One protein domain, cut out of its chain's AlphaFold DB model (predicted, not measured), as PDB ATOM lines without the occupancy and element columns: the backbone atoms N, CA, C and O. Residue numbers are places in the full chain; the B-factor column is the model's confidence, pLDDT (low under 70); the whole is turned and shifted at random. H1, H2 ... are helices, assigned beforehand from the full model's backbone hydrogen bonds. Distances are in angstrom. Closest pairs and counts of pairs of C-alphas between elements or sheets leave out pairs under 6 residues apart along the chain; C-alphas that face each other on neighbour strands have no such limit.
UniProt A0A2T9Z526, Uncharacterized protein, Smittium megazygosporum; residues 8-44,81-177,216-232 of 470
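What this domain is: This is residues 8 to 44, 81 to 177 and 216 to 232 of the 470 residues of an uncharacterized protein of Smittium megazygosporum (UniProt A0A2T9Z526). What is the main picture? Six helices, roughly aligned, make an up-and-down bundle, each running against the one before it in the chain; it is made of two staggered triplets, H1, H2 and H3 towards one end of the long axis and H5, H7 and H8 towards the other, joined where H3 packs on H5 and H7. The short H4 sits in a loop to one side, touching no helix, and the small H6 packs on H3. What are the counts and size? The printed part has 151 residues with eight named helices, H1 to H8 in order, and no named strand; its class is all helix. It is compact, with a radius of gyration of the C-alphas of 15.9 A and spans of 53 by 36 by 22 A.

Where its parts are: Where are the first helices? H1 is residues 10 to 22, 18.2 A long from C-alpha 10 at (1.773, 15.958, 2.735); H2 is residues 26 to 43, 25.6 A, and H3 residues 81 to 96, 21.8 A. What follows? H4 is residues 108 to 113; H5 is residues 124 to 145, 32.4 A; H6 is residues 147 to 150. H7, the longest helix, is residues 153 to 177, 35.9 A, and H8, residues 217 to 227, ends at C-alpha 227, (31.326, 22.631, 2.315).

How they stand to each other: What does the hub, H3, touch? H3 touches H1, the same way at a shallow tilt of 24 degrees, with C-alphas of Lys 18 and Val 89 closest at 5.3 A. It only just touches H2, with 3 pairs of C-alphas within 8 A, Ile 26 and Leu 93 closest at 6.8 A; residues 88 to 95 alone touch H7, Ala 95 and Leu 158 closest at 6.4 A, and residues 90 to 95 alone touch H5, Ile 94 and Ser 135 closest at 5.2 A. Which others meet? H1 and H2 form a hairpin, Ile 17 and Ala 29 closest at 4.4 A. H7 and H8 touch, opposite ways at a shallow tilt of 24 degrees, Ser 166 and Tyr 218 closest at 5.4 A. How are the backbones? Every O i to N i+4 pair is within hydrogen-bond range in H1, H3, H4, H5, H7 and H8, and 12 of 14 in H2; H6 is too short for such a pair.

The domain as a whole: Where is it cut? Residues 45 to 80 and 178 to 215 are not printed, with C-alpha gaps of 18.5 A and 15.4 A. Which link is long, and where is confidence low? The link from H3 to H4 is long; 46 residues are under 70, among them residues 103 to 126, and the mean pLDDT of the printed part is 71.4.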
ATOM      1  N   PRO A   8      -3.400  10.510   2.284       63.72
ATOM      2  CA  PRO A   8      -3.053  11.423   3.361       63.72
ATOM      3  C   PRO A   8      -2.305  12.646   2.819       63.72
ATOM      4  O   PRO A   8      -1.451  12.541   1.936       63.72
ATOM      5  N   THR A   9      -2.618  13.823   3.363       70.88
ATOM      6  CA  THR A   9      -1.971  15.072   2.942       70.88
ATOM      7  C   THR A   9      -0.472  15.056   3.261       70.88
ATOM      8  O   THR A   9      -0.035  14.436   4.235       70.88
ATOM      9  N   SER A  10       0.330  15.795   2.486       68.06
ATOM     10  CA  SER A  10       1.773  15.958   2.735       68.06
ATOM     11  C   SER A  10       2.065  16.436   4.158       68.06
ATOM     12  O   SER A  10       2.971  15.927   4.815       68.06
ATOM     13  N   LYS A  11       1.251  17.367   4.667       67.12
ATOM     14  CA  LYS A  11       1.334  17.873   6.038       67.12
ATOM     15  C   LYS A  11       1.101  16.758   7.056       67.12
ATOM     16  O   LYS A  11       1.904  16.614   7.970       67.12
ATOM     17  N   PHE A  12       0.062  15.943   6.890       74.75
ATOM     18  CA  PHE A  12      -0.204  14.820   7.791       74.75
ATOM     19  C   PHE A  12       0.945  13.803   7.794       74.75
ATOM     20  O   PHE A  12       1.402  13.396   8.861       74.75
ATOM     21  N   LEU A  13       1.469  13.436   6.622       74.88
ATOM     22  CA  LEU A  13       2.594  12.502   6.517       74.88
ATOM     23  C   LEU A  13       3.851  13.049   7.196       74.88
ATOM     24  O   LEU A  13       4.448  12.371   8.025       74.88
ATOM     25  N   LEU A  14       4.203  14.307   6.930       74.50
ATOM     26  CA  LEU A  14       5.331  14.979   7.572       74.50
ATOM     27  C   LEU A  14       5.155  15.094   9.106       74.50
ATOM     28  O   LEU A  14       6.127  14.932   9.842       74.50
ATOM     29  N   TRP A  15       3.930  15.283   9.617       76.31
ATOM     30  CA  TRP A  15       3.625  15.241  11.060       76.31
ATOM     31  C   TRP A  15       3.866  13.870  11.671       76.31
ATOM     32  O   TRP A  15       4.482  13.782  12.732       76.31
ATOM     33  N   ASN A  16       3.452  12.808  10.988       74.94
ATOM     34  CA  ASN A  16       3.703  11.447  11.444       74.94
ATOM     35  C   ASN A  16       5.202  11.113  11.423       74.94
ATOM     36  O   ASN A  16       5.705  10.560  12.396       74.94
ATOM     37  N   ILE A  17       5.936  11.519  10.379       77.69
ATOM     38  CA  ILE A  17       7.401  11.365  10.307       77.69
ATOM     39  C   ILE A  17       8.062  12.063  11.497       77.69
ATOM     40  O   ILE A  17       8.892  11.464  12.184       77.69
ATOM     41  N   LYS A  18       7.674  13.312  11.784       77.06
ATOM     42  CA  LYS A  18       8.196  14.049  12.938       77.06
ATOM     43  C   LYS A  18       7.859  13.346  14.252       77.06
ATOM     44  O   LYS A  18       8.758  13.119  15.050       77.06
ATOM     45  N   PHE A  19       6.595  12.985  14.467       78.00
ATOM     46  CA  PHE A  19       6.149  12.317  15.688       78.00
ATOM     47  C   PHE A  19       6.926  11.019  15.933       78.00
ATOM     48  O   PHE A  19       7.458  10.812  17.020       78.00
ATOM     49  N   MET A  20       7.079  10.181  14.907       75.94
ATOM     50  CA  MET A  20       7.878   8.960  14.989       75.94
ATOM     51  C   MET A  20       9.352   9.260  15.283       75.94
ATOM     52  O   MET A  20       9.938   8.639  16.167       75.94
ATOM     53  N   SER A  21       9.929  10.271  14.628       74.06
ATOM     54  CA  SER A  21      11.296  10.735  14.912       74.06
ATOM     55  C   SER A  21      11.455  11.216  16.355       74.06
ATOM     56  O   SER A  21      12.505  11.012  16.966       74.06
ATOM     57  N   ASP A  22      10.435  11.862  16.919       72.75
ATOM     58  CA  ASP A  22      10.443  12.341  18.299       72.75
ATOM     59  C   ASP A  22      10.377  11.199  19.313       72.75
ATOM     60  O   ASP A  22      11.064  11.273  20.328       72.75
ATOM     61  N   GLN A  23       9.679  10.114  18.972       74.06
ATOM     62  CA  GLN A  23       9.592   8.874  19.752       74.06
ATOM     63  C   GLN A  23      10.753   7.889  19.499       74.06
ATOM     64  O   GLN A  23      10.692   6.742  19.932       74.06
ATOM     65  N   GLY A  24      11.793   8.284  18.754       70.19
ATOM     66  CA  GLY A  24      12.937   7.415  18.438       70.19
ATOM     67  C   GLY A  24      12.663   6.327  17.385       70.19
ATOM     68  O   GLY A  24      13.546   5.518  17.103       70.19
ATOM     69  N   LYS A  25      11.484   6.336  16.749       74.88
ATOM     70  CA  LYS A  25      11.057   5.425  15.669       74.88
ATOM     71  C   LYS A  25      11.553   5.902  14.300       74.88
ATOM     72  O   LYS A  25      10.783   6.290  13.422       74.88
ATOM     73  N   ILE A  26      12.875   5.989  14.156       74.31
ATOM     74  CA  ILE A  26      13.518   6.632  12.998       74.31
ATOM     75  C   ILE A  26      13.310   5.835  11.708       74.31
ATOM     76  O   ILE A  26      13.183   6.436  10.647       74.31
ATOM     77  N   LEU A  27      13.249   4.503  11.772       70.94
ATOM     78  CA  LEU A  27      13.059   3.699  10.564       70.94
ATOM     79  C   LEU A  27      11.636   3.769  10.042       70.94
ATOM     80  O   LEU A  27      11.443   3.910   8.843       70.94
ATOM     81  N   GLU A  28      10.652   3.745  10.929       76.62
ATOM     82  CA  GLU A  28       9.253   3.956  10.578       76.62
ATOM     83  C   GLU A  28       9.052   5.367  10.008       76.62
ATOM     84  O   GLU A  28       8.300   5.560   9.054       76.62
ATOM     85  N   ALA A  29       9.788   6.351  10.535       79.00
ATOM     86  CA  ALA A  29       9.830   7.699   9.980       79.00
ATOM     87  C   ALA A  29      10.474   7.750   8.583       79.00
ATOM     88  O   ALA A  29       9.947   8.436   7.707       79.00
ATOM     89  N   LEU A  30      11.577   7.030   8.354       75.81
ATOM     90  CA  LEU A  30      12.250   6.955   7.053       75.81
ATOM     91  C   LEU A  30      11.423   6.203   6.009       75.81
ATOM     92  O   LEU A  30      11.278   6.705   4.903       75.81
ATOM     93  N   ASP A  31      10.827   5.067   6.365       76.31
ATOM     94  CA  ASP A  31       9.930   4.302   5.492       76.31
ATOM     95  C   ASP A  31       8.702   5.144   5.116       76.31
ATOM     96  O   ASP A  31       8.338   5.257   3.944       76.31
ATOM     97  N   LEU A  32       8.106   5.852   6.084       74.88
ATOM     98  CA  LEU A  32       7.011   6.773   5.785       74.88
ATOM     99  C   LEU A  32       7.459   7.939   4.888       74.88
ATOM    100  O   LEU A  32       6.703   8.352   4.006       74.88
ATOM    101  N   PHE A  33       8.675   8.461   5.081       76.88
ATOM    102  CA  PHE A  33       9.255   9.499   4.224       76.88
ATOM    103  C   PHE A  33       9.517   9.003   2.799       76.88
ATOM    104  O   PHE A  33       9.169   9.694   1.841       76.88
ATOM    105  N   GLU A  34      10.078   7.809   2.642       72.00
ATOM    106  CA  GLU A  34      10.342   7.192   1.345       72.00
ATOM    107  C   GLU A  34       9.032   6.994   0.582       72.00
ATOM    108  O   GLU A  34       8.880   7.506  -0.531       72.00
ATOM    109  N   ARG A  35       8.024   6.392   1.227       71.44
ATOM    110  CA  ARG A  35       6.671   6.257   0.667       71.44
ATOM    111  C   ARG A  35       6.090   7.618   0.275       71.44
ATOM    112  O   ARG A  35       5.610   7.773  -0.849       71.44
ATOM    113  N   PHE A  36       6.187   8.626   1.148       70.25
ATOM    114  CA  PHE A  36       5.769  10.005   0.856       70.25
ATOM    115  C   PHE A  36       6.468  10.592  -0.381       70.25
ATOM    116  O   PHE A  36       5.808  11.209  -1.220       70.25
ATOM    117  N   SER A  37       7.774  10.365  -0.537       63.56
ATOM    118  CA  SER A  37       8.554  10.860  -1.678       63.56
ATOM    119  C   SER A  37       8.072  10.294  -3.023       63.56
ATOM    120  O   SER A  37       8.164  10.963  -4.054       63.56
ATOM    121  N   HIS A  38       7.502   9.086  -3.023       61.00
ATOM    122  CA  HIS A  38       6.875   8.491  -4.201       61.00
ATOM    123  C   HIS A  38       5.477   9.063  -4.481       61.00
ATOM    124  O   HIS A  38       5.105   9.197  -5.647       61.00
ATOM    125  N   PHE A  39       4.715   9.448  -3.449       55.44
ATOM    126  CA  PHE A  39       3.407  10.097  -3.611       55.44
ATOM    127  C   PHE A  39       3.520  11.526  -4.152       55.44
ATOM    128  O   PHE A  39       2.741  11.914  -5.022       55.44
ATOM    129  N   SER A  40       4.512  12.303  -3.703       49.12
ATOM    130  CA  SER A  40       4.731  13.662  -4.218       49.12
ATOM    131  C   SER A  40       5.092  13.658  -5.707       49.12
ATOM    132  O   SER A  40       4.580  14.482  -6.459       49.12
ATOM    133  N   LYS A  41       5.862  12.665  -6.174       45.22
ATOM    134  CA  LYS A  41       6.161  12.462  -7.605       45.22
ATOM    135  C   LYS A  41       4.924  12.156  -8.459       45.22
ATOM    136  O   LYS A  41       4.951  12.443  -9.649       45.22
ATOM    137  N   ARG A  42       3.850  11.592  -7.885       38.97
ATOM    138  CA  ARG A  42       2.588  11.309  -8.603       38.97
ATOM    139  C   ARG A  42       1.677  12.535  -8.734       38.97
ATOM    140  O   ARG A  42       0.932  12.608  -9.700       38.97
ATOM    141  N   ASN A  43       1.766  13.491  -7.806       40.16
ATOM    142  CA  ASN A  43       0.966  14.726  -7.821       40.16
ATOM    143  C   ASN A  43       1.688  15.931  -8.446       40.16
ATOM    144  O   ASN A  43       1.060  16.960  -8.671       40.16
ATOM    145  N   ILE A  44       2.989  15.826  -8.733       40.47
ATOM    146  CA  ILE A  44       3.751  16.849  -9.461       40.47
ATOM    147  C   ILE A  44       3.831  16.423 -10.932       40.47
ATOM    148  O   ILE A  44       4.883  16.042 -11.449       40.47
ATOM    149  N   ALA A  81       4.957  27.749   4.979       59.91
ATOM    150  CA  ALA A  81       4.694  26.850   6.100       59.91
ATOM    151  C   ALA A  81       5.061  25.381   5.813       59.91
ATOM    152  O   ALA A  81       5.688  24.755   6.665       59.91
ATOM    153  N   ASP A  82       4.732  24.834   4.636       60.28
ATOM    154  CA  ASP A  82       5.032  23.434   4.293       60.28
ATOM    155  C   ASP A  82       6.536  23.236   4.073       60.28
ATOM    156  O   ASP A  82       7.088  22.235   4.525       60.28
ATOM    157  N   PHE A  83       7.236  24.212   3.479       70.62
ATOM    158  CA  PHE A  83       8.699  24.176   3.392       70.62
ATOM    159  C   PHE A  83       9.358  24.298   4.772       70.62
ATOM    160  O   PHE A  83      10.242  23.505   5.105       70.62
ATOM    161  N   LYS A  84       8.921  25.247   5.619       70.31
ATOM    162  CA  LYS A  84       9.416  25.368   7.006       70.31
ATOM    163  C   LYS A  84       9.172  24.078   7.789       70.31
ATOM    164  O   LYS A  84      10.042  23.666   8.558       70.31
ATOM    165  N   PHE A  85       8.030  23.436   7.563       72.44
ATOM    166  CA  PHE A  85       7.673  22.179   8.195       72.44
ATOM    167  C   PHE A  85       8.521  21.009   7.688       72.44
ATOM    168  O   PHE A  85       9.114  20.308   8.500       72.44
ATOM    169  N   ALA A  86       8.683  20.848   6.373       73.31
ATOM    170  CA  ALA A  86       9.555  19.835   5.779       73.31
ATOM    171  C   ALA A  86      11.015  20.004   6.226       73.31
ATOM    172  O   ALA A  86      11.663  19.031   6.605       73.31
ATOM    173  N   ARG A  87      11.510  21.247   6.279       80.12
ATOM    174  CA  ARG A  87      12.821  21.573   6.852       80.12
ATOM    175  C   ARG A  87      12.914  21.121   8.307       80.12
ATOM    176  O   ARG A  87      13.888  20.484   8.688       80.12
ATOM    177  N   HIS A  88      11.911  21.428   9.123       80.94
ATOM    178  CA  HIS A  88      11.892  21.012  10.523       80.94
ATOM    179  C   HIS A  88      11.863  19.486  10.673       80.94
ATOM    180  O   HIS A  88      12.598  18.954  11.500       80.94
ATOM    181  N   VAL A  89      11.081  18.782   9.855       81.75
ATOM    182  CA  VAL A  89      10.989  17.317   9.848       81.75
ATOM    183  C   VAL A  89      12.333  16.699   9.468       81.75
ATOM    184  O   VAL A  89      12.827  15.861  10.213       81.75
ATOM    185  N   ALA A  90      12.968  17.162   8.386       83.38
ATOM    186  CA  ALA A  90      14.268  16.660   7.939       83.38
ATOM    187  C   ALA A  90      15.354  16.844   9.010       83.38
ATOM    188  O   ALA A  90      16.048  15.900   9.377       83.38
ATOM    189  N   LEU A  91      15.456  18.048   9.581       86.56
ATOM    190  CA  LEU A  91      16.427  18.328  10.639       86.56
ATOM    191  C   LEU A  91      16.130  17.542  11.920       86.56
ATOM    192  O   LEU A  91      17.065  17.118  12.593       86.56
ATOM    193  N   THR A  92      14.854  17.325  12.251       84.31
ATOM    194  CA  THR A  92      14.450  16.498  13.399       84.31
ATOM    195  C   THR A  92      14.831  15.041  13.176       84.31
ATOM    196  O   THR A  92      15.401  14.433  14.075       84.31
ATOM    197  N   LEU A  93      14.590  14.510  11.976       84.44
ATOM    198  CA  LEU A  93      14.937  13.143  11.600       84.44
ATOM    199  C   LEU A  93      16.447  12.903  11.740       84.44
ATOM    200  O   LEU A  93      16.846  11.996  12.463       84.44
ATOM    201  N   ILE A  94      17.278  13.784  11.162       86.44
ATOM    202  CA  ILE A  94      18.746  13.713  11.290       86.44
ATOM    203  C   ILE A  94      19.168  13.842  12.762       86.44
ATOM    204  O   ILE A  94      19.967  13.064  13.274       86.44
ATOM    205  N   ALA A  95      18.618  14.821  13.482       88.19
ATOM    206  CA  ALA A  95      18.961  15.069  14.878       88.19
ATOM    207  C   ALA A  95      18.496  13.962  15.838       88.19
ATOM    208  O   ALA A  95      18.999  13.886  16.965       88.19
ATOM    209  N   SER A  96      17.508  13.155  15.450       84.81
ATOM    210  CA  SER A  96      17.021  12.027  16.240       84.81
ATOM    211  C   SER A  96      17.990  10.850  16.226       84.81
ATOM    212  O   SER A  96      18.030  10.097  17.191       84.81
ATOM    213  N   CYS A  97      18.841  10.728  15.208       83.31
ATOM    214  CA  CYS A  97      19.822   9.647  15.106       83.31
ATOM    215  C   CYS A  97      20.839   9.646  16.256       83.31
ATOM    216  O   CYS A  97      21.319   8.592  16.655       83.31
ATOM    217  N   VAL A  98      21.134  10.808  16.843       86.00
ATOM    218  CA  VAL A  98      22.027  10.934  18.010       86.00
ATOM    219  C   VAL A  98      21.287  10.940  19.352       86.00
ATOM    220  O   VAL A  98      21.909  11.123  20.396       86.00
ATOM    221  N   LYS A  99      19.961  10.749  19.359       84.25
ATOM    222  CA  LYS A  99      19.191  10.665  20.604       84.25
ATOM    223  C   LYS A  99      19.476   9.345  21.348       84.25
ATOM    224  O   LYS A  99      19.771   8.332  20.699       84.25
ATOM    225  N   PRO A 100      19.399   9.321  22.692       78.81
ATOM    226  CA  PRO A 100      19.571   8.099  23.479       78.81
ATOM    227  C   PRO A 100      18.619   6.970  23.062       78.81
ATOM    228  O   PRO A 100      19.064   5.832  22.935       78.81
ATOM    229  N   GLU A 101      17.361   7.306  22.769       77.12
ATOM    230  CA  GLU A 101      16.268   6.374  22.463       77.12
ATOM    231  C   GLU A 101      16.480   5.614  21.146       77.12
ATOM    232  O   GLU A 101      15.967   4.511  20.969       77.12
ATOM    233  N   PHE A 102      17.266   6.170  20.220       74.69
ATOM    234  CA  PHE A 102      17.614   5.471  18.992       74.69
ATOM    235  C   PHE A 102      18.565   4.306  19.297       74.69
ATOM    236  O   PHE A 102      19.673   4.504  19.802       74.69
ATOM    237  N   SER A 103      18.158   3.083  18.965       67.12
ATOM    238  CA  SER A 103      18.964   1.880  19.155       67.12
ATOM    239  C   SER A 103      19.134   1.134  17.839       67.12
ATOM    240  O   SER A 103      18.171   0.685  17.224       67.12
ATOM    241  N   LEU A 104      20.390   0.947  17.427       61.66
ATOM    242  CA  LEU A 104      20.735   0.116  16.270       61.66
ATOM    243  C   LEU A 104      20.507  -1.378  16.545       61.66
ATOM    244  O   LEU A 104      20.379  -2.165  15.613       61.66
ATOM    245  N   ARG A 105      20.436  -1.779  17.824       56.53
ATOM    246  CA  ARG A 105      20.229  -3.179  18.232       56.53
ATOM    247  C   ARG A 105      18.801  -3.657  18.013       56.53
ATOM    248  O   ARG A 105      18.595  -4.841  17.781       56.53
ATOM    249  N   SER A 106      17.826  -2.759  18.091       57.72
ATOM    250  CA  SER A 106      16.410  -3.103  17.957       57.72
ATOM    251  C   SER A 106      15.945  -3.189  16.504       57.72
ATOM    252  O   SER A 106      14.753  -3.368  16.281       57.72
ATOM    253  N   ASN A 107      16.841  -3.040  15.514       52.66
ATOM    254  CA  ASN A 107      16.430  -2.989  14.115       52.66
ATOM    255  C   ASN A 107      17.362  -3.754  13.144       52.66
ATOM    256  O   ASN A 107      18.385  -3.219  12.706       52.66
ATOM    257  N   PRO A 108      17.024  -5.006  12.775       54.16
ATOM    258  CA  PRO A 108      17.886  -5.878  11.973       54.16
ATOM    259  C   PRO A 108      18.123  -5.389  10.530       54.16
ATOM    260  O   PRO A 108      19.149  -5.718   9.944       54.16
ATOM    261  N   GLY A 109      17.247  -4.549   9.964       50.62
ATOM    262  CA  GLY A 109      17.445  -3.982   8.620       50.62
ATOM    263  C   GLY A 109      18.678  -3.071   8.514       50.62
ATOM    264  O   GLY A 109      19.466  -3.195   7.578       50.62
ATOM    265  N   LEU A 110      18.909  -2.217   9.519       50.59
ATOM    266  CA  LEU A 110      20.113  -1.375   9.598       50.59
ATOM    267  C   LEU A 110      21.379  -2.201   9.825       50.59
ATOM    268  O   LEU A 110      22.440  -1.849   9.310       50.59
ATOM    269  N   ARG A 111      21.265  -3.312  10.564       49.66
ATOM    270  CA  ARG A 111      22.367  -4.253  10.783       49.66
ATOM    271  C   ARG A 111      22.903  -4.794   9.456       49.66
ATOM    272  O   ARG A 111      24.113  -4.809   9.249       49.66
ATOM    273  N   ASN A 112      22.001  -5.135   8.541       41.03
ATOM    274  CA  ASN A 112      22.356  -5.702   7.243       41.03
ATOM    275  C   ASN A 112      22.884  -4.637   6.263       41.03
ATOM    276  O   ASN A 112      23.869  -4.885   5.572       41.03
ATOM    277  N   ILE A 113      22.287  -3.436   6.238       46.44
ATOM    278  CA  ILE A 113      22.729  -2.321   5.371       46.44
ATOM    279  C   ILE A 113      24.135  -1.840   5.755       46.44
ATOM    280  O   ILE A 113      24.963  -1.572   4.888       46.44
ATOM    281  N   LEU A 114      24.427  -1.774   7.055       46.78
ATOM    282  CA  LEU A 114      25.729  -1.352   7.571       46.78
ATOM    283  C   LEU A 114      26.751  -2.503   7.635       46.78
ATOM    284  O   LEU A 114      27.870  -2.299   8.106       46.78
ATOM    285  N   THR A 115      26.411  -3.713   7.161       46.47
ATOM    286  CA  THR A 115      27.253  -4.925   7.284       46.47
ATOM    287  C   THR A 115      27.774  -5.132   8.717       46.47
ATOM    288  O   THR A 115      28.949  -5.413   8.952       46.47
ATOM    289  N   LEU A 116      26.888  -4.977   9.703       47.84
ATOM    290  CA  LEU A 116      27.172  -5.085  11.140       47.84
ATOM    291  C   LEU A 116      27.217  -6.540  11.646       47.84
ATOM    292  O   LEU A 116      27.234  -6.773  12.857       47.84
ATOM    293  N   ASP A 117      27.257  -7.530  10.751       38.81
ATOM    294  CA  ASP A 117      27.122  -8.956  11.081       38.81
ATOM    295  C   ASP A 117      28.233  -9.539  11.971       38.81
ATOM    296  O   ASP A 117      28.089 -10.651  12.467       38.81
ATOM    297  N   GLY A 118      29.278  -8.771  12.294       43.44
ATOM    298  CA  GLY A 118      30.332  -9.165  13.237       43.44
ATOM    299  C   GLY A 118      30.328  -8.463  14.603       43.44
ATOM    300  O   GLY A 118      31.269  -8.658  15.367       43.44
ATOM    301  N   LEU A 119      29.353  -7.604  14.925       43.06
ATOM    302  CA  LEU A 119      29.436  -6.696  16.086       43.06
ATOM    303  C   LEU A 119      28.168  -6.714  16.948       43.06
ATOM    304  O   LEU A 119      27.569  -5.678  17.234       43.06
ATOM    305  N   CYS A 120      27.763  -7.902  17.396       38.53
ATOM    306  CA  CYS A 120      26.706  -8.023  18.402       38.53
ATOM    307  C   CYS A 120      27.142  -7.577  19.803       38.53
ATOM    308  O   CYS A 120      26.295  -7.217  20.619       38.53
ATOM    309  N   GLU A 121      28.438  -7.505  20.096       47.09
ATOM    310  CA  GLU A 121      28.920  -7.190  21.438       47.09
ATOM    311  C   GLU A 121      30.175  -6.315  21.367       47.09
ATOM    312  O   GLU A 121      31.057  -6.521  20.535       47.09
ATOM    313  N   GLY A 122      30.253  -5.299  22.229       48.38
ATOM    314  CA  GLY A 122      31.512  -4.606  22.501       48.38
ATOM    315  C   GLY A 122      31.470  -3.086  22.344       48.38
ATOM    316  O   GLY A 122      31.801  -2.547  21.291       48.38
ATOM    317  N   SER A 123      31.193  -2.410  23.462       54.78
ATOM    318  CA  SER A 123      31.390  -0.979  23.769       54.78
ATOM    319  C   SER A 123      30.337   0.042  23.290       54.78
ATOM    320  O   SER A 123      29.973   0.127  22.118       54.78
ATOM    321  N   ILE A 124      29.915   0.893  24.237       57.66
ATOM    322  CA  ILE A 124      29.045   2.076  24.060       57.66
ATOM    323  C   ILE A 124      29.577   3.004  22.951       57.66
ATOM    324  O   ILE A 124      28.807   3.563  22.171       57.66
ATOM    325  N   ASN A 125      30.901   3.096  22.824       60.59
ATOM    326  CA  ASN A 125      31.573   3.977  21.871       60.59
ATOM    327  C   ASN A 125      31.312   3.597  20.406       60.59
ATOM    328  O   ASN A 125      31.102   4.484  19.578       60.59
ATOM    329  N   LYS A 126      31.244   2.296  20.079       64.62
ATOM    330  CA  LYS A 126      30.906   1.857  18.713       64.62
ATOM    331  C   LYS A 126      29.483   2.271  18.336       64.62
ATOM    332  O   LYS A 126      29.266   2.732  17.223       64.62
ATOM    333  N   ASN A 127      28.529   2.178  19.265       70.44
ATOM    334  CA  ASN A 127      27.146   2.596  19.021       70.44
ATOM    335  C   ASN A 127      27.054   4.102  18.717       70.44
ATOM    336  O   ASN A 127      26.419   4.493  17.743       70.44
ATOM    337  N   HIS A 128      27.726   4.954  19.499       75.06
ATOM    338  CA  HIS A 128      27.738   6.403  19.255       75.06
ATOM    339  C   HIS A 128      28.353   6.771  17.901       75.06
ATOM    340  O   HIS A 128      27.837   7.647  17.206       75.06
ATOM    341  N   LEU A 129      29.419   6.077  17.497       72.44
ATOM    342  CA  LEU A 129      30.052   6.289  16.201       72.44
ATOM    343  C   LEU A 129      29.091   5.986  15.039       72.44
ATOM    344  O   LEU A 129      28.964   6.784  14.116       72.44
ATOM    345  N   TRP A 130      28.351   4.878  15.108       72.81
ATOM    346  CA  TRP A 130      27.360   4.535  14.085       72.81
ATOM    347  C   TRP A 130      26.186   5.511  14.032       72.81
ATOM    348  O   TRP A 130      25.747   5.872  12.943       72.81
ATOM    349  N   LYS A 131      25.713   5.993  15.189       78.81
ATOM    350  CA  LYS A 131      24.708   7.067  15.253       78.81
ATOM    351  C   LYS A 131      25.167   8.310  14.490       78.81
ATOM    352  O   LYS A 131      24.375   8.913  13.765       78.81
ATOM    353  N   LEU A 132      26.442   8.675  14.625       78.00
ATOM    354  CA  LEU A 132      27.038   9.799  13.902       78.00
ATOM    355  C   LEU A 132      27.138   9.540  12.401       78.00
ATOM    356  O   LEU A 132      26.713  10.403  11.642       78.00
ATOM    357  N   TYR A 133      27.635   8.377  11.972       74.62
ATOM    358  CA  TYR A 133      27.687   8.037  10.544       74.62
ATOM    359  C   TYR A 133      26.308   8.090   9.900       74.62
ATOM    360  O   TYR A 133      26.117   8.806   8.926       74.62
ATOM    361  N   PHE A 134      25.321   7.455  10.528       74.75
ATOM    362  CA  PHE A 134      23.953   7.462  10.034       74.75
ATOM    363  C   PHE A 134      23.368   8.883   9.942       74.75
ATOM    364  O   PHE A 134      22.701   9.230   8.971       74.75
ATOM    365  N   SER A 135      23.674   9.743  10.921       82.19
ATOM    366  CA  SER A 135      23.281  11.159  10.879       82.19
ATOM    367  C   SER A 135      23.944  11.908   9.719       82.19
ATOM    368  O   SER A 135      23.292  12.708   9.054       82.19
ATOM    369  N   LEU A 136      25.241  11.679   9.492       80.56
ATOM    370  CA  LEU A 136      26.011  12.326   8.428       80.56
ATOM    371  C   LEU A 136      25.542  11.875   7.041       80.56
ATOM    372  O   LEU A 136      25.428  12.715   6.148       80.56
ATOM    373  N   ASP A 137      25.215  10.595   6.878       72.44
ATOM    374  CA  ASP A 137      24.686  10.037   5.632       72.44
ATOM    375  C   ASP A 137      23.316  10.636   5.306       72.44
ATOM    376  O   ASP A 137      23.126  11.189   4.222       72.44
ATOM    377  N   LEU A 138      22.398  10.660   6.281       75.31
ATOM    378  CA  LEU A 138      21.112  11.339   6.112       75.31
ATOM    379  C   LEU A 138      21.304  12.819   5.790       75.31
ATOM    380  O   LEU A 138      20.635  13.358   4.911       75.31
ATOM    381  N   MET A 139      22.233  13.484   6.476       81.12
ATOM    382  CA  MET A 139      22.525  14.888   6.225       81.12
ATOM    383  C   MET A 139      22.991  15.120   4.779       81.12
ATOM    384  O   MET A 139      22.506  16.041   4.113       81.12
ATOM    385  N   LEU A 140      23.894  14.275   4.278       72.94
ATOM    386  CA  LEU A 140      24.382  14.285   2.900       72.94
ATOM    387  C   LEU A 140      23.262  14.039   1.892       72.94
ATOM    388  O   LEU A 140      23.155  14.780   0.916       72.94
ATOM    389  N   ASP A 141      22.414  13.044   2.123       69.25
ATOM    390  CA  ASP A 141      21.323  12.713   1.209       69.25
ATOM    391  C   ASP A 141      20.284  13.831   1.152       69.25
ATOM    392  O   ASP A 141      19.934  14.317   0.073       69.25
ATOM    393  N   PHE A 142      19.882  14.362   2.305       72.12
ATOM    394  CA  PHE A 142      19.023  15.537   2.349       72.12
ATOM    395  C   PHE A 142      19.678  16.774   1.718       72.12
ATOM    396  O   PHE A 142      18.973  17.589   1.129       72.12
ATOM    397  N   TYR A 143      21.003  16.929   1.791       74.81
ATOM    398  CA  TYR A 143      21.707  18.032   1.130       74.81
ATOM    399  C   TYR A 143      21.727  17.883  -0.393       74.81
ATOM    400  O   TYR A 143      21.512  18.872  -1.091       74.81
ATOM    401  N   LYS A 144      21.923  16.663  -0.914       66.38
ATOM    402  CA  LYS A 144      21.855  16.381  -2.360       66.38
ATOM    403  C   LYS A 144      20.490  16.754  -2.938       66.38
ATOM    404  O   LYS A 144      20.419  17.285  -4.041       66.38
ATOM    405  N   HIS A 145      19.417  16.478  -2.197       62.78
ATOM    406  CA  HIS A 145      18.052  16.715  -2.665       62.78
ATOM    407  C   HIS A 145      17.527  18.120  -2.339       62.78
ATOM    408  O   HIS A 145      16.833  18.726  -3.154       62.78
ATOM    409  N   PHE A 146      17.854  18.653  -1.161       71.75
ATOM    410  CA  PHE A 146      17.258  19.872  -0.616       71.75
ATOM    411  C   PHE A 146      18.290  20.730   0.140       71.75
ATOM    412  O   PHE A 146      18.137  20.969   1.337       71.75
ATOM    413  N   PRO A 147      19.313  21.290  -0.527       70.62
ATOM    414  CA  PRO A 147      20.406  22.001   0.154       70.62
ATOM    415  C   PRO A 147      19.921  23.184   1.016       70.62
ATOM    416  O   PRO A 147      20.462  23.459   2.087       70.62
ATOM    417  N   LYS A 148      18.826  23.841   0.607       76.62
ATOM    418  CA  LYS A 148      18.244  25.003   1.300       76.62
ATOM    419  C   LYS A 148      17.706  24.701   2.706       76.62
ATOM    420  O   LYS A 148      17.491  25.644   3.469       76.62
ATOM    421  N   ILE A 149      17.486  23.438   3.088       77.50
ATOM    422  CA  ILE A 149      16.992  23.102   4.439       77.50
ATOM    423  C   ILE A 149      18.013  23.446   5.534       77.50
ATOM    424  O   ILE A 149      17.628  23.665   6.681       77.50
ATOM    425  N   TYR A 150      19.298  23.543   5.181       82.31
ATOM    426  CA  TYR A 150      20.374  23.872   6.118       82.31
ATOM    427  C   TYR A 150      20.702  25.367   6.169       82.31
ATOM    428  O   TYR A 150      21.581  25.782   6.922       82.31
ATOM    429  N   HIS A 151      20.009  26.203   5.394       81.00
ATOM    430  CA  HIS A 151      20.257  27.639   5.410       81.00
ATOM    431  C   HIS A 151      19.769  28.284   6.715       81.00
ATOM    432  O   HIS A 151      18.689  27.978   7.234       81.00
ATOM    433  N   GLY A 152      20.550  29.247   7.204       76.62
ATOM    434  CA  GLY A 152      20.233  30.027   8.398       76.62
ATOM    435  C   GLY A 152      20.340  29.224   9.696       76.62
ATOM    436  O   GLY A 152      21.097  28.262   9.793       76.62
ATOM    437  N   LEU A 153      19.565  29.637  10.705       76.62
ATOM    438  CA  LEU A 153      19.650  29.112  12.071       76.62
ATOM    439  C   LEU A 153      19.408  27.598  12.155       76.62
ATOM    440  O   LEU A 153      19.991  26.920  12.994       76.62
ATOM    441  N   SER A 154      18.551  27.058  11.290       79.25
ATOM    442  CA  SER A 154      18.135  25.658  11.356       79.25
ATOM    443  C   SER A 154      19.293  24.689  11.071       79.25
ATOM    444  O   SER A 154      19.444  23.701  11.789       79.25
ATOM    445  N   GLY A 155      20.158  25.003  10.098       84.06
ATOM    446  CA  GLY A 155      21.378  24.228   9.854       84.06
ATOM    447  C   GLY A 155      22.396  24.375  10.982       84.06
ATOM    448  O   GLY A 155      22.952  23.371  11.423       84.06
ATOM    449  N   SER A 156      22.584  25.592  11.510       85.69
ATOM    450  CA  SER A 156      23.480  25.838  12.651       85.69
ATOM    451  C   SER A 156      23.077  25.003  13.870       85.69
ATOM    452  O   SER A 156      23.917  24.339  14.465       85.69
ATOM    453  N   VAL A 157      21.782  24.971  14.208       86.44
ATOM    454  CA  VAL A 157      21.253  24.194  15.342       86.44
ATOM    455  C   VAL A 157      21.526  22.698  15.174       86.44
ATOM    456  O   VAL A 157      21.960  22.050  16.129       86.44
ATOM    457  N   LEU A 158      21.309  22.148  13.974       89.62
ATOM    458  CA  LEU A 158      21.609  20.744  13.699       89.62
ATOM    459  C   LEU A 158      23.106  20.455  13.859       89.62
ATOM    460  O   LEU A 158      23.468  19.529  14.585       89.62
ATOM    461  N   ILE A 159      23.965  21.258  13.224       90.69
ATOM    462  CA  ILE A 159      25.419  21.094  13.311       90.69
ATOM    463  C   ILE A 159      25.891  21.174  14.756       90.69
ATOM    464  O   ILE A 159      26.657  20.319  15.176       90.69
ATOM    465  N   ASN A 160      25.398  22.125  15.549       89.19
ATOM    466  CA  ASN A 160      25.777  22.248  16.957       89.19
ATOM    467  C   ASN A 160      25.387  21.013  17.766       89.19
ATOM    468  O   ASN A 160      26.164  20.545  18.596       89.19
ATOM    469  N   LYS A 161      24.200  20.454  17.509       89.88
ATOM    470  CA  LYS A 161      23.738  19.239  18.183       89.88
ATOM    471  C   LYS A 161      24.607  18.032  17.827       89.88
ATOM    472  O   LYS A 161      25.031  17.308  18.727       89.88
ATOM    473  N   LEU A 162      24.900  17.837  16.541       90.94
ATOM    474  CA  LEU A 162      25.771  16.753  16.080       90.94
ATOM    475  C   LEU A 162      27.212  16.941  16.574       90.94
ATOM    476  O   LEU A 162      27.838  15.983  17.022       90.94
ATOM    477  N   LEU A 163      27.712  18.179  16.569       91.69
ATOM    478  CA  LEU A 163      29.054  18.523  17.024       91.69
ATOM    479  C   LEU A 163      29.206  18.235  18.513       91.69
ATOM    480  O   LEU A 163      30.140  17.539  18.904       91.69
ATOM    481  N   LYS A 164      28.254  18.690  19.331       90.00
ATOM    482  CA  LYS A 164      28.242  18.419  20.768       90.00
ATOM    483  C   LYS A 164      28.278  16.917  21.045       90.00
ATOM    484  O   LYS A 164      29.167  16.462  21.758       90.00
ATOM    485  N   PHE A 165      27.389  16.149  20.413       89.75
ATOM    486  CA  PHE A 165      27.360  14.693  20.566       89.75
ATOM    487  C   PHE A 165      28.681  14.038  20.134       89.75
ATOM    488  O   PHE A 165      29.182  13.138  20.809       89.75
ATOM    489  N   SER A 166      29.269  14.495  19.025       86.56
ATOM    490  CA  SER A 166      30.525  13.949  18.500       86.56
ATOM    491  C   SER A 166      31.730  14.222  19.405       86.56
ATOM    492  O   SER A 166      32.511  13.306  19.661       86.56
ATOM    493  N   ILE A 167      31.842  15.433  19.955       86.44
ATOM    494  CA  ILE A 167      32.894  15.805  20.907       86.44
ATOM    495  C   ILE A 167      32.709  15.040  22.222       86.44
ATOM    496  O   ILE A 167      33.663  14.460  22.731       86.44
ATOM    497  N   GLU A 168      31.485  14.970  22.755       85.94
ATOM    498  CA  GLU A 168      31.191  14.227  23.989       85.94
ATOM    499  C   GLU A 168      31.490  12.730  23.841       85.94
ATOM    500  O   GLU A 168      32.076  12.118  24.739       85.94
ATOM    501  N   SER A 169      31.155  12.148  22.689       82.50
ATOM    502  CA  SER A 169      31.451  10.748  22.381       82.50
ATOM    503  C   SER A 169      32.950  10.492  22.258       82.50
ATOM    504  O   SER A 169      33.444   9.512  22.815       82.50
ATOM    505  N   ARG A 170      33.696  11.385  21.592       81.31
ATOM    506  CA  ARG A 170      35.158  11.283  21.496       81.31
ATOM    507  C   ARG A 170      35.818  11.393  22.865       81.31
ATOM    508  O   ARG A 170      36.657  10.563  23.185       81.31
ATOM    509  N   ILE A 171      35.432  12.371  23.679       81.62
ATOM    510  CA  ILE A 171      35.992  12.552  25.023       81.62
ATOM    511  C   ILE A 171      35.704  11.326  25.891       81.62
ATOM    512  O   ILE A 171      36.594  10.844  26.583       81.62
ATOM    513  N   SER A 172      34.487  10.779  25.820       78.94
ATOM    514  CA  SER A 172      34.116   9.562  26.552       78.94
ATOM    515  C   SER A 172      34.949   8.356  26.113       78.94
ATOM    516  O   SER A 172      35.420   7.590  26.951       78.94
ATOM    517  N   PHE A 173      35.191   8.218  24.805       77.00
ATOM    518  CA  PHE A 173      36.089   7.204  24.259       77.00
ATOM    519  C   PHE A 173      37.530   7.394  24.739       77.00
ATOM    520  O   PHE A 173      38.146   6.439  25.202       77.00
ATOM    521  N   LEU A 174      38.063   8.612  24.664       74.75
ATOM    522  CA  LEU A 174      39.424   8.910  25.100       74.75
ATOM    523  C   LEU A 174      39.594   8.663  26.602       74.75
ATOM    524  O   LEU A 174      40.564   8.030  26.991       74.75
ATOM    525  N   LYS A 175      38.620   9.052  27.433       73.44
ATOM    526  CA  LYS A 175      38.616   8.793  28.882       73.44
ATOM    527  C   LYS A 175      38.568   7.300  29.217       73.44
ATOM    528  O   LYS A 175      39.204   6.862  30.167       73.44
ATOM    529  N   ALA A 176      37.815   6.511  28.452       69.88
ATOM    530  CA  ALA A 176      37.761   5.061  28.643       69.88
ATOM    531  C   ALA A 176      39.079   4.367  28.252       69.88
ATOM    532  O   ALA A 176      39.402   3.321  28.805       69.88
ATOM    533  N   ASN A 177      39.838   4.949  27.319       63.97
ATOM    534  CA  ASN A 177      41.083   4.379  26.800       63.97
ATOM    535  C   ASN A 177      42.354   5.043  27.356       63.97
ATOM    536  O   ASN A 177      43.450   4.545  27.116       63.97
ATOM    537  N   ASN A 216      37.517  10.506  12.684       62.34
ATOM    538  CA  ASN A 216      36.869  11.320  13.707       62.34
ATOM    539  C   ASN A 216      35.660  12.070  13.129       62.34
ATOM    540  O   ASN A 216      35.800  13.063  12.413       62.34
ATOM    541  N   CYS A 217      34.450  11.606  13.458       65.25
ATOM    542  CA  CYS A 217      33.189  12.135  12.926       65.25
ATOM    543  C   CYS A 217      33.005  13.648  13.118       65.25
ATOM    544  O   CYS A 217      32.366  14.280  12.280       65.25
ATOM    545  N   TYR A 218      33.568  14.254  14.171       72.19
ATOM    546  CA  TYR A 218      33.503  15.708  14.362       72.19
ATOM    547  C   TYR A 218      34.345  16.466  13.321       72.19
ATOM    548  O   TYR A 218      33.914  17.505  12.831       72.19
ATOM    549  N   SER A 219      35.503  15.933  12.912       67.44
ATOM    550  CA  SER A 219      36.347  16.517  11.861       67.44
ATOM    551  C   SER A 219      35.620  16.496  10.520       67.44
ATOM    552  O   SER A 219      35.572  17.506   9.816       67.44
ATOM    553  N   CYS A 220      34.978  15.365  10.208       69.06
ATOM    554  CA  CYS A 220      34.109  15.236   9.040       69.06
ATOM    555  C   CYS A 220      32.945  16.228   9.107       69.06
ATOM    556  O   CYS A 220      32.681  16.906   8.120       69.06
ATOM    557  N   LEU A 221      32.295  16.370  10.264       80.81
ATOM    558  CA  LEU A 221      31.181  17.296  10.459       80.81
ATOM    559  C   LEU A 221      31.588  18.761  10.236       80.81
ATOM    560  O   LEU A 221      30.882  19.479   9.532       80.81
ATOM    561  N   ILE A 222      32.724  19.203  10.786       78.69
ATOM    562  CA  ILE A 222      33.230  20.579  10.622       78.69
ATOM    563  C   ILE A 222      33.512  20.877   9.141       78.69
ATOM    564  O   ILE A 222      33.088  21.911   8.609       78.69
ATOM    565  N   LEU A 223      34.192  19.957   8.450       72.44
ATOM    566  CA  LEU A 223      34.488  20.092   7.022       72.44
ATOM    567  C   LEU A 223      33.214  20.053   6.171       72.44
ATOM    568  O   LEU A 223      33.071  20.843   5.239       72.44
ATOM    569  N   LEU A 224      32.280  19.162   6.505       72.44
ATOM    570  CA  LEU A 224      31.016  19.006   5.798       72.44
ATOM    571  C   LEU A 224      30.152  20.255   5.926       72.44
ATOM    572  O   LEU A 224      29.696  20.786   4.920       72.44
ATOM    573  N   ALA A 225      29.992  20.770   7.143       80.06
ATOM    574  CA  ALA A 225      29.243  21.990   7.407       80.06
ATOM    575  C   ALA A 225      29.820  23.189   6.638       80.06
ATOM    576  O   ALA A 225      29.066  23.967   6.054       80.06
ATOM    577  N   THR A 226      31.153  23.285   6.560       74.06
ATOM    578  CA  THR A 226      31.844  24.310   5.764       74.06
ATOM    579  C   THR A 226      31.548  24.147   4.269       74.06
ATOM    580  O   THR A 226      31.190  25.118   3.605       74.06
ATOM    581  N   LYS A 227      31.631  22.922   3.730       73.06
ATOM    582  CA  LYS A 227      31.326  22.631   2.315       73.06
ATOM    583  C   LYS A 227      29.859  22.852   1.953       73.06
ATOM    584  O   LYS A 227      29.571  23.278   0.840       73.06
ATOM    585  N   MET A 228      28.947  22.573   2.878       76.56
ATOM    586  CA  MET A 228      27.509  22.787   2.712       76.56
ATOM    587  C   MET A 228      27.093  24.256   2.889       76.56
ATOM    588  O   MET A 228      25.911  24.572   2.770       76.56
ATOM    589  N   GLY A 229      28.031  25.159   3.200       75.38
ATOM    590  CA  GLY A 229      27.736  26.575   3.421       75.38
ATOM    591  C   GLY A 229      26.879  26.834   4.664       75.38
ATOM    592  O   GLY A 229      26.163  27.836   4.723       75.38
ATOM    593  N   ILE A 230      26.921  25.942   5.658       83.44
ATOM    594  CA  ILE A 230      26.170  26.118   6.903       83.44
ATOM    595  C   ILE A 230      26.842  27.215   7.722       83.44
ATOM    596  O   ILE A 230      28.028  27.145   8.041       83.44
ATOM    597  N   LYS A 231      26.068  28.243   8.080       83.31
ATOM    598  CA  LYS A 231      26.570  29.364   8.875       83.31
ATOM    599  C   LYS A 231      26.872  28.895  10.298       83.31
ATOM    600  O   LYS A 231      25.971  28.431  10.996       83.31
ATOM    601  N   MET A 232      28.111  29.066  10.747       87.19
ATOM    602  CA  MET A 232      28.481  28.831  12.144       87.19
ATOM    603  C   MET A 232      27.946  29.966  13.019       87.19
ATOM    604  O   MET A 232      27.961  31.130  12.616       87.19
TER     605      MET A 232